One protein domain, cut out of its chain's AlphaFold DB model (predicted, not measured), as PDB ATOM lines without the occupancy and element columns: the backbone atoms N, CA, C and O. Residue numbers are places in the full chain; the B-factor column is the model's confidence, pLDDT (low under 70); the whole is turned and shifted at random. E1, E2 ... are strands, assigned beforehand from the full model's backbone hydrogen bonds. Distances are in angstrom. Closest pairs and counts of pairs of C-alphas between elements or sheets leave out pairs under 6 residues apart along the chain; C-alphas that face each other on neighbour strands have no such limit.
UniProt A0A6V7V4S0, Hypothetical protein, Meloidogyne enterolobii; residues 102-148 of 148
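AT A GLANCE: This is residues 102 to 148 of the 148 residues of the protein "Hypothetical protein" of Meloidogyne enterolobii (UniProt A0A6V7V4S0). This is an elongated chain with little regular structure: a long looping stretch, residues 102 to 131, leads into one small hairpin of two short strands, E1 and E2, and a tail, residues 143 to 148, runs on away from it to the far end. The printed part has 47 residues, no named helix and two antiparallel strands in the order E1, E2; the class is all strand, with only 6 residues in named elements. It is only just loose, close to compact, with a radius of gyration of the C-alphas of 11.5 A, and spans 38 by 22 by 16 A.

HOW THE PARTS SIT: Look first at residues 112 to 113, a short antiparallel pairing with residues 116 to 117. Further on, E1, residues 132 to 134, and E2, residues 140 to 142, form a hairpin with a tight link, their directions at 140 degrees. C-alphas 132 and 142 face each other at 4.4 A; N 133 and O 141 are within hydrogen-bond range at 2.9 A.

IN THESE COORDINATES: Find C-alpha 102 at (-32.086, 3.946, -27.859). E1 begins at C-alpha 132, (-17.066, 18.007, -20.880), and is 7.0 A long; E2, 6.9 A long, ends at C-alpha 142, (-17.716, 19.739, -24.835).

THE WHOLE: The C-alphas of Ser 102 and Glu 148, the chain's last residue, are the two farthest apart, 38.6 A. The printed part has no cut; pLDDT is under 70 at residues 146 to 148.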
ATOM      1  N   SER A 102     -32.199   4.145 -29.290       86.50
ATOM      2  CA  SER A 102     -32.086   3.946 -27.859       86.50
ATOM      3  C   SER A 102     -30.896   4.732 -27.315       86.50
ATOM      4  O   SER A 102     -30.041   5.205 -28.064       86.50
ATOM      5  N   LYS A 103     -30.804   4.857 -25.988       88.62
ATOM      6  CA  LYS A 103     -29.638   5.482 -25.349       88.62
ATOM      7  C   LYS A 103     -28.315   4.786 -25.697       88.62
ATOM      8  O   LYS A 103     -27.285   5.437 -25.665       88.62
ATOM      9  N   LYS A 104     -28.345   3.492 -26.046       90.56
ATOM     10  CA  LYS A 104     -27.145   2.711 -26.386       90.56
ATOM     11  C   LYS A 104     -26.498   3.165 -27.692       90.56
ATOM     12  O   LYS A 104     -25.310   2.946 -27.877       90.56
ATOM     13  N   ASP A 105     -27.271   3.813 -28.560       88.25
ATOM     14  CA  ASP A 105     -26.775   4.344 -29.832       88.25
ATOM     15  C   ASP A 105     -26.088   5.705 -29.647       88.25
ATOM     16  O   ASP A 105     -25.453   6.221 -30.562       88.25
ATOM     17  N   CYS A 106     -26.240   6.311 -28.467       89.38
ATOM     18  CA  CYS A 106     -25.680   7.606 -28.142       89.38
ATOM     19  C   CYS A 106     -24.382   7.472 -27.352       89.38
ATOM     20  O   CYS A 106     -24.275   6.669 -26.423       89.38
ATOM     21  N   GLU A 107     -23.429   8.351 -27.660       86.88
ATOM     22  CA  GLU A 107     -22.204   8.502 -26.881       86.88
ATOM     23  C   GLU A 107     -22.541   8.730 -25.394       86.88
ATOM     24  O   GLU A 107     -23.492   9.446 -25.058       86.88
ATOM     25  N   PHE A 108     -21.795   8.076 -24.497       87.81
ATOM     26  CA  PHE A 108     -21.996   8.128 -23.039       87.81
ATOM     27  C   PHE A 108     -23.401   7.714 -22.553       87.81
ATOM     28  O   PHE A 108     -23.873   8.173 -21.502       87.81
ATOM     29  N   GLU A 109     -24.092   6.873 -23.329       88.75
ATOM     30  CA  GLU A 109     -25.470   6.446 -23.077       88.75
ATOM     31  C   GLU A 109     -26.421   7.622 -22.806       88.75
ATOM     32  O   GLU A 109     -27.245   7.619 -21.875       88.75
ATOM     33  N   TRP A 110     -26.264   8.694 -23.576       91.31
ATOM     34  CA  TRP A 110     -27.143   9.845 -23.479       91.31
ATOM     35  C   TRP A 110     -28.587   9.503 -23.850       91.31
ATOM     36  O   TRP A 110     -28.837   8.625 -24.679       91.31
ATOM     37  N   PRO A 111     -29.574  10.194 -23.253       90.12
ATOM     38  CA  PRO A 111     -30.967   9.981 -23.597       90.12
ATOM     39  C   PRO A 111     -31.204  10.249 -25.086       90.12
ATOM     40  O   PRO A 111     -31.010  11.361 -25.586       90.12
ATOM     41  N   CYS A 112     -31.679   9.218 -25.782       89.81
ATOM     42  CA  CYS A 112     -32.207   9.354 -27.125       89.81
ATOM     43  C   CYS A 112     -33.625   9.924 -27.044       89.81
ATOM     44  O   CYS A 112     -34.548   9.263 -26.569       89.81
ATOM     45  N   GLN A 113     -33.808  11.165 -27.489       87.81
ATOM     46  CA  GLN A 113     -35.111  11.822 -27.502       87.81
ATOM     47  C   GLN A 113     -35.440  12.297 -28.909       87.81
ATOM     48  O   GLN A 113     -34.711  13.096 -29.500       87.81
ATOM     49  N   MET A 114     -36.575  11.828 -29.435       79.25
ATOM     50  CA  MET A 114     -37.060  12.175 -30.778       79.25
ATOM     51  C   MET A 114     -36.027  11.889 -31.884       79.25
ATOM     52  O   MET A 114     -35.889  12.676 -32.828       79.25
ATOM     53  N   GLY A 115     -35.279  10.790 -31.742       80.81
ATOM     54  CA  GLY A 115     -34.257  10.377 -32.702       80.81
ATOM     55  C   GLY A 115     -32.966  11.177 -32.662       80.81
ATOM     56  O   GLY A 115     -32.239  11.175 -33.650       80.81
ATOM     57  N   LYS A 116     -32.711  11.918 -31.579       87.50
ATOM     58  CA  LYS A 116     -31.471  12.672 -31.373       87.50
ATOM     59  C   LYS A 116     -30.896  12.400 -29.994       87.50
ATOM     60  O   LYS A 116     -31.632  12.402 -29.004       87.50
ATOM     61  N   CYS A 117     -29.580  12.259 -29.932       89.88
ATOM     62  CA  CYS A 117     -28.858  12.155 -28.674       89.88
ATOM     63  C   CYS A 117     -28.875  13.509 -27.962       89.88
ATOM     64  O   CYS A 117     -28.457  14.532 -28.510       89.88
ATOM     65  N   ARG A 118     -29.415  13.546 -26.743       90.88
ATOM     66  CA  ARG A 118     -29.468  14.756 -25.918       90.88
ATOM     67  C   ARG A 118     -28.506  14.615 -24.756       90.88
ATOM     68  O   ARG A 118     -28.575  13.640 -24.025       90.88
ATOM     69  N   THR A 119     -27.645  15.607 -24.558       91.12
ATOM     70  CA  THR A 119     -26.747  15.632 -23.402       91.12
ATOM     71  C   THR A 119     -27.546  15.574 -22.102       91.12
ATOM     72  O   THR A 119     -28.625  16.167 -21.991       91.12
ATOM     73  N   LYS A 120     -27.024  14.831 -21.120       88.06
ATOM     74  CA  LYS A 120     -27.628  14.759 -19.788       88.06
ATOM     75  C   LYS A 120     -27.589  16.129 -19.110       88.06
ATOM     76  O   LYS A 120     -26.726  16.971 -19.383       88.06
ATOM     77  N   SER A 121     -28.561  16.336 -18.231       91.50
ATOM     78  CA  SER A 121     -28.572  17.470 -17.318       91.50
ATOM     79  C   SER A 121     -27.418  17.347 -16.328       91.50
ATOM     80  O   SER A 121     -27.087  16.243 -15.905       91.50
ATOM     81  N   CYS A 122     -26.832  18.471 -15.939       93.38
ATOM     82  CA  CYS A 122     -25.725  18.526 -14.989       93.38
ATOM     83  C   CYS A 122     -25.966  19.618 -13.951       93.38
ATOM     84  O   CYS A 122     -26.661  20.609 -14.215       93.38
ATOM     85  N   ALA A 123     -25.381  19.437 -12.771       93.81
ATOM     86  CA  ALA A 123     -25.322  20.444 -11.731       93.81
ATOM     87  C   ALA A 123     -23.953  21.094 -11.576       93.81
ATOM     88  O   ALA A 123     -23.876  22.291 -11.291       93.81
ATOM     89  N   LYS A 124     -22.907  20.300 -11.758       93.62
ATOM     90  CA  LYS A 124     -21.499  20.653 -11.645       93.62
ATOM     91  C   LYS A 124     -20.746  19.973 -12.785       93.62
ATOM     92  O   LYS A 124     -21.236  19.013 -13.374       93.62
ATOM     93  N   ASP A 125     -19.534  20.435 -13.067       92.25
ATOM     94  CA  ASP A 125     -18.709  19.868 -14.144       92.25
ATOM     95  C   ASP A 125     -18.426  18.373 -13.948       92.25
ATOM     96  O   ASP A 125     -18.387  17.627 -14.917       92.25
ATOM     97  N   LYS A 126     -18.344  17.919 -12.689       91.19
ATOM     98  CA  LYS A 126     -18.157  16.505 -12.326       91.19
ATOM     99  C   LYS A 126     -19.315  15.584 -12.732       91.19
ATOM    100  O   LYS A 126     -19.125  14.375 -12.759       91.19
ATOM    101  N   ASP A 127     -20.493  16.130 -13.033       92.25
ATOM    102  CA  ASP A 127     -21.632  15.335 -13.512       92.25
ATOM    103  C   ASP A 127     -21.512  15.009 -15.011       92.25
ATOM    104  O   ASP A 127     -22.299  14.231 -15.554       92.25
ATOM    105  N   CYS A 128     -20.556  15.639 -15.695       92.50
ATOM    106  CA  CYS A 128     -20.294  15.454 -17.109       92.50
ATOM    107  C   CYS A 128     -19.119  14.489 -17.337       92.50
ATOM    108  O   CYS A 128     -18.235  14.375 -16.488       92.50
ATOM    109  N   PRO A 129     -19.101  13.785 -18.483       90.44
ATOM    110  CA  PRO A 129     -17.984  12.921 -18.851       90.44
ATOM    111  C   PRO A 129     -16.682  13.715 -19.033       90.44
ATOM    112  O   PRO A 129     -16.676  14.942 -19.131       90.44
ATOM    113  N   GLU A 130     -15.563  13.000 -19.105       88.94
ATOM    114  CA  GLU A 130     -14.244  13.604 -19.278       88.94
ATOM    115  C   GLU A 130     -14.178  14.479 -20.545       88.94
ATOM    116  O   GLU A 130     -14.735  14.132 -21.587       88.94
ATOM    117  N   ASN A 131     -13.510  15.635 -20.461       88.31
ATOM    118  CA  ASN A 131     -13.485  16.683 -21.496       88.31
ATOM    119  C   ASN A 131     -14.841  17.371 -21.780       88.31
ATOM    120  O   ASN A 131     -14.996  18.057 -22.798       88.31
ATOM    121  N   TRP A 132     -15.815  17.246 -20.875       92.31
ATOM    122  CA  TRP A 132     -17.066  18.007 -20.880       92.31
ATOM    123  C   TRP A 132     -17.206  18.828 -19.593       92.31
ATOM    124  O   TRP A 132     -16.713  18.447 -18.538       92.31
ATOM    125  N   LYS A 133     -17.899  19.965 -19.678       93.62
ATOM    126  CA  LYS A 133     -18.232  20.822 -18.532       93.62
ATOM    127  C   LYS A 133     -19.722  21.103 -18.470       93.62
ATOM    128  O   LYS A 133     -20.424  21.014 -19.484       93.62
ATOM    129  N   CYS A 134     -20.211  21.471 -17.296       94.44
ATOM    130  CA  CYS A 134     -21.593  21.860 -17.130       94.44
ATOM    131  C   CYS A 134     -21.801  23.285 -17.646       94.44
ATOM    132  O   CYS A 134     -21.320  24.267 -17.084       94.44
ATOM    133  N   GLY A 135     -22.519  23.407 -18.762       91.44
ATOM    134  CA  GLY A 135     -22.840  24.699 -19.350       91.44
ATOM    135  C   GLY A 135     -23.860  25.485 -18.522       91.44
ATOM    136  O   GLY A 135     -24.605  24.931 -17.711       91.44
ATOM    137  N   LYS A 136     -23.989  26.785 -18.818       89.38
ATOM    138  CA  LYS A 136     -24.990  27.674 -18.190       89.38
ATOM    139  C   LYS A 136     -26.432  27.168 -18.341       89.38
ATOM    140  O   LYS A 136     -27.279  27.450 -17.503       89.38
ATOM    141  N   THR A 137     -26.710  26.381 -19.381       91.75
ATOM    142  CA  THR A 137     -28.022  25.763 -19.643       91.75
ATOM    143  C   THR A 137     -28.262  24.468 -18.860       91.75
ATOM    144  O   THR A 137     -29.215  23.752 -19.163       91.75
ATOM    145  N   ARG A 138     -27.410  24.150 -17.869       93.00
ATOM    146  CA  ARG A 138     -27.477  22.920 -17.057       93.00
ATOM    147  C   ARG A 138     -27.369  21.653 -17.904       93.00
ATOM    148  O   ARG A 138     -27.960  20.627 -17.579       93.00
ATOM    149  N   LYS A 139     -26.634  21.739 -19.012       92.62
ATOM    150  CA  LYS A 139     -26.359  20.640 -19.938       92.62
ATOM    151  C   LYS A 139     -24.863  20.481 -20.100       92.62
ATOM    152  O   LYS A 139     -24.148  21.481 -20.180       92.62
ATOM    153  N   CYS A 140     -24.414  19.240 -20.208       93.06
ATOM    154  CA  CYS A 140     -23.021  18.981 -20.533       93.06
ATOM    155  C   CYS A 140     -22.692  19.556 -21.915       93.06
ATOM    156  O   CYS A 140     -23.439  19.359 -22.878       93.06
ATOM    157  N   MET A 141     -21.574  20.273 -21.993       91.44
ATOM    158  CA  MET A 141     -21.006  20.838 -23.212       91.44
ATOM    159  C   MET A 141     -19.544  20.416 -23.345       91.44
ATOM    160  O   MET A 141     -18.817  20.403 -22.351       91.44
ATOM    161  N   LYS A 142     -19.109  20.097 -24.565       89.56
ATOM    162  CA  LYS A 142     -17.716  19.739 -24.835       89.56
ATOM    163  C   LYS A 142     -16.816  20.931 -24.520       89.56
ATOM    164  O   LYS A 142     -17.146  22.068 -24.867       89.56
ATOM    165  N   ILE A 143     -15.692  20.679 -23.862       88.50
ATOM    166  CA  ILE A 143     -14.673  21.699 -23.638       88.50
ATOM    167  C   ILE A 143     -13.984  21.922 -24.985       88.50
ATOM    168  O   ILE A 143     -13.199  21.093 -25.438       88.50
ATOM    169  N   ILE A 144     -14.337  23.012 -25.663       81.56
ATOM    170  CA  ILE A 144     -13.589  23.479 -26.828       81.56
ATOM    171  C   ILE A 144     -12.367  24.186 -26.247       81.56
ATOM    172  O   ILE A 144     -12.523  25.185 -25.546       81.56
ATOM    173  N   LYS A 145     -11.173  23.626 -26.450       71.25
ATOM    174  CA  LYS A 145      -9.943  24.379 -26.214       71.25
ATOM    175  C   LYS A 145      -9.875  25.414 -27.334       71.25
ATOM    176  O   LYS A 145      -9.621  25.045 -28.478       71.25
ATOM    177  N   GLU A 146     -10.215  26.663 -27.039       58.91
ATOM    178  CA  GLU A 146      -9.776  27.768 -27.889       58.91
ATOM    179  C   GLU A 146      -8.254  27.783 -27.759       58.91
ATOM    180  O   GLU A 146      -7.732  27.946 -26.658       58.91
ATOM    181  N   ASN A 147      -7.562  27.444 -28.848       51.78
ATOM    182  CA  ASN A 147      -6.122  27.640 -28.913       51.78
ATOM    183  C   ASN A 147      -5.863  29.141 -28.733       51.78
ATOM    184  O   ASN A 147      -6.515  29.943 -29.406       51.78
ATOM    185  N   GLU A 148      -4.973  29.456 -27.792       42.59
ATOM    186  CA  GLU A 148      -4.357  30.774 -27.586       42.59
ATOM    187  C   GLU A 148      -3.831  31.394 -28.885       42.59
ATOM    188  O   GLU A 148      -3.293  30.639 -29.733       42.59
TER     189      GLU A 148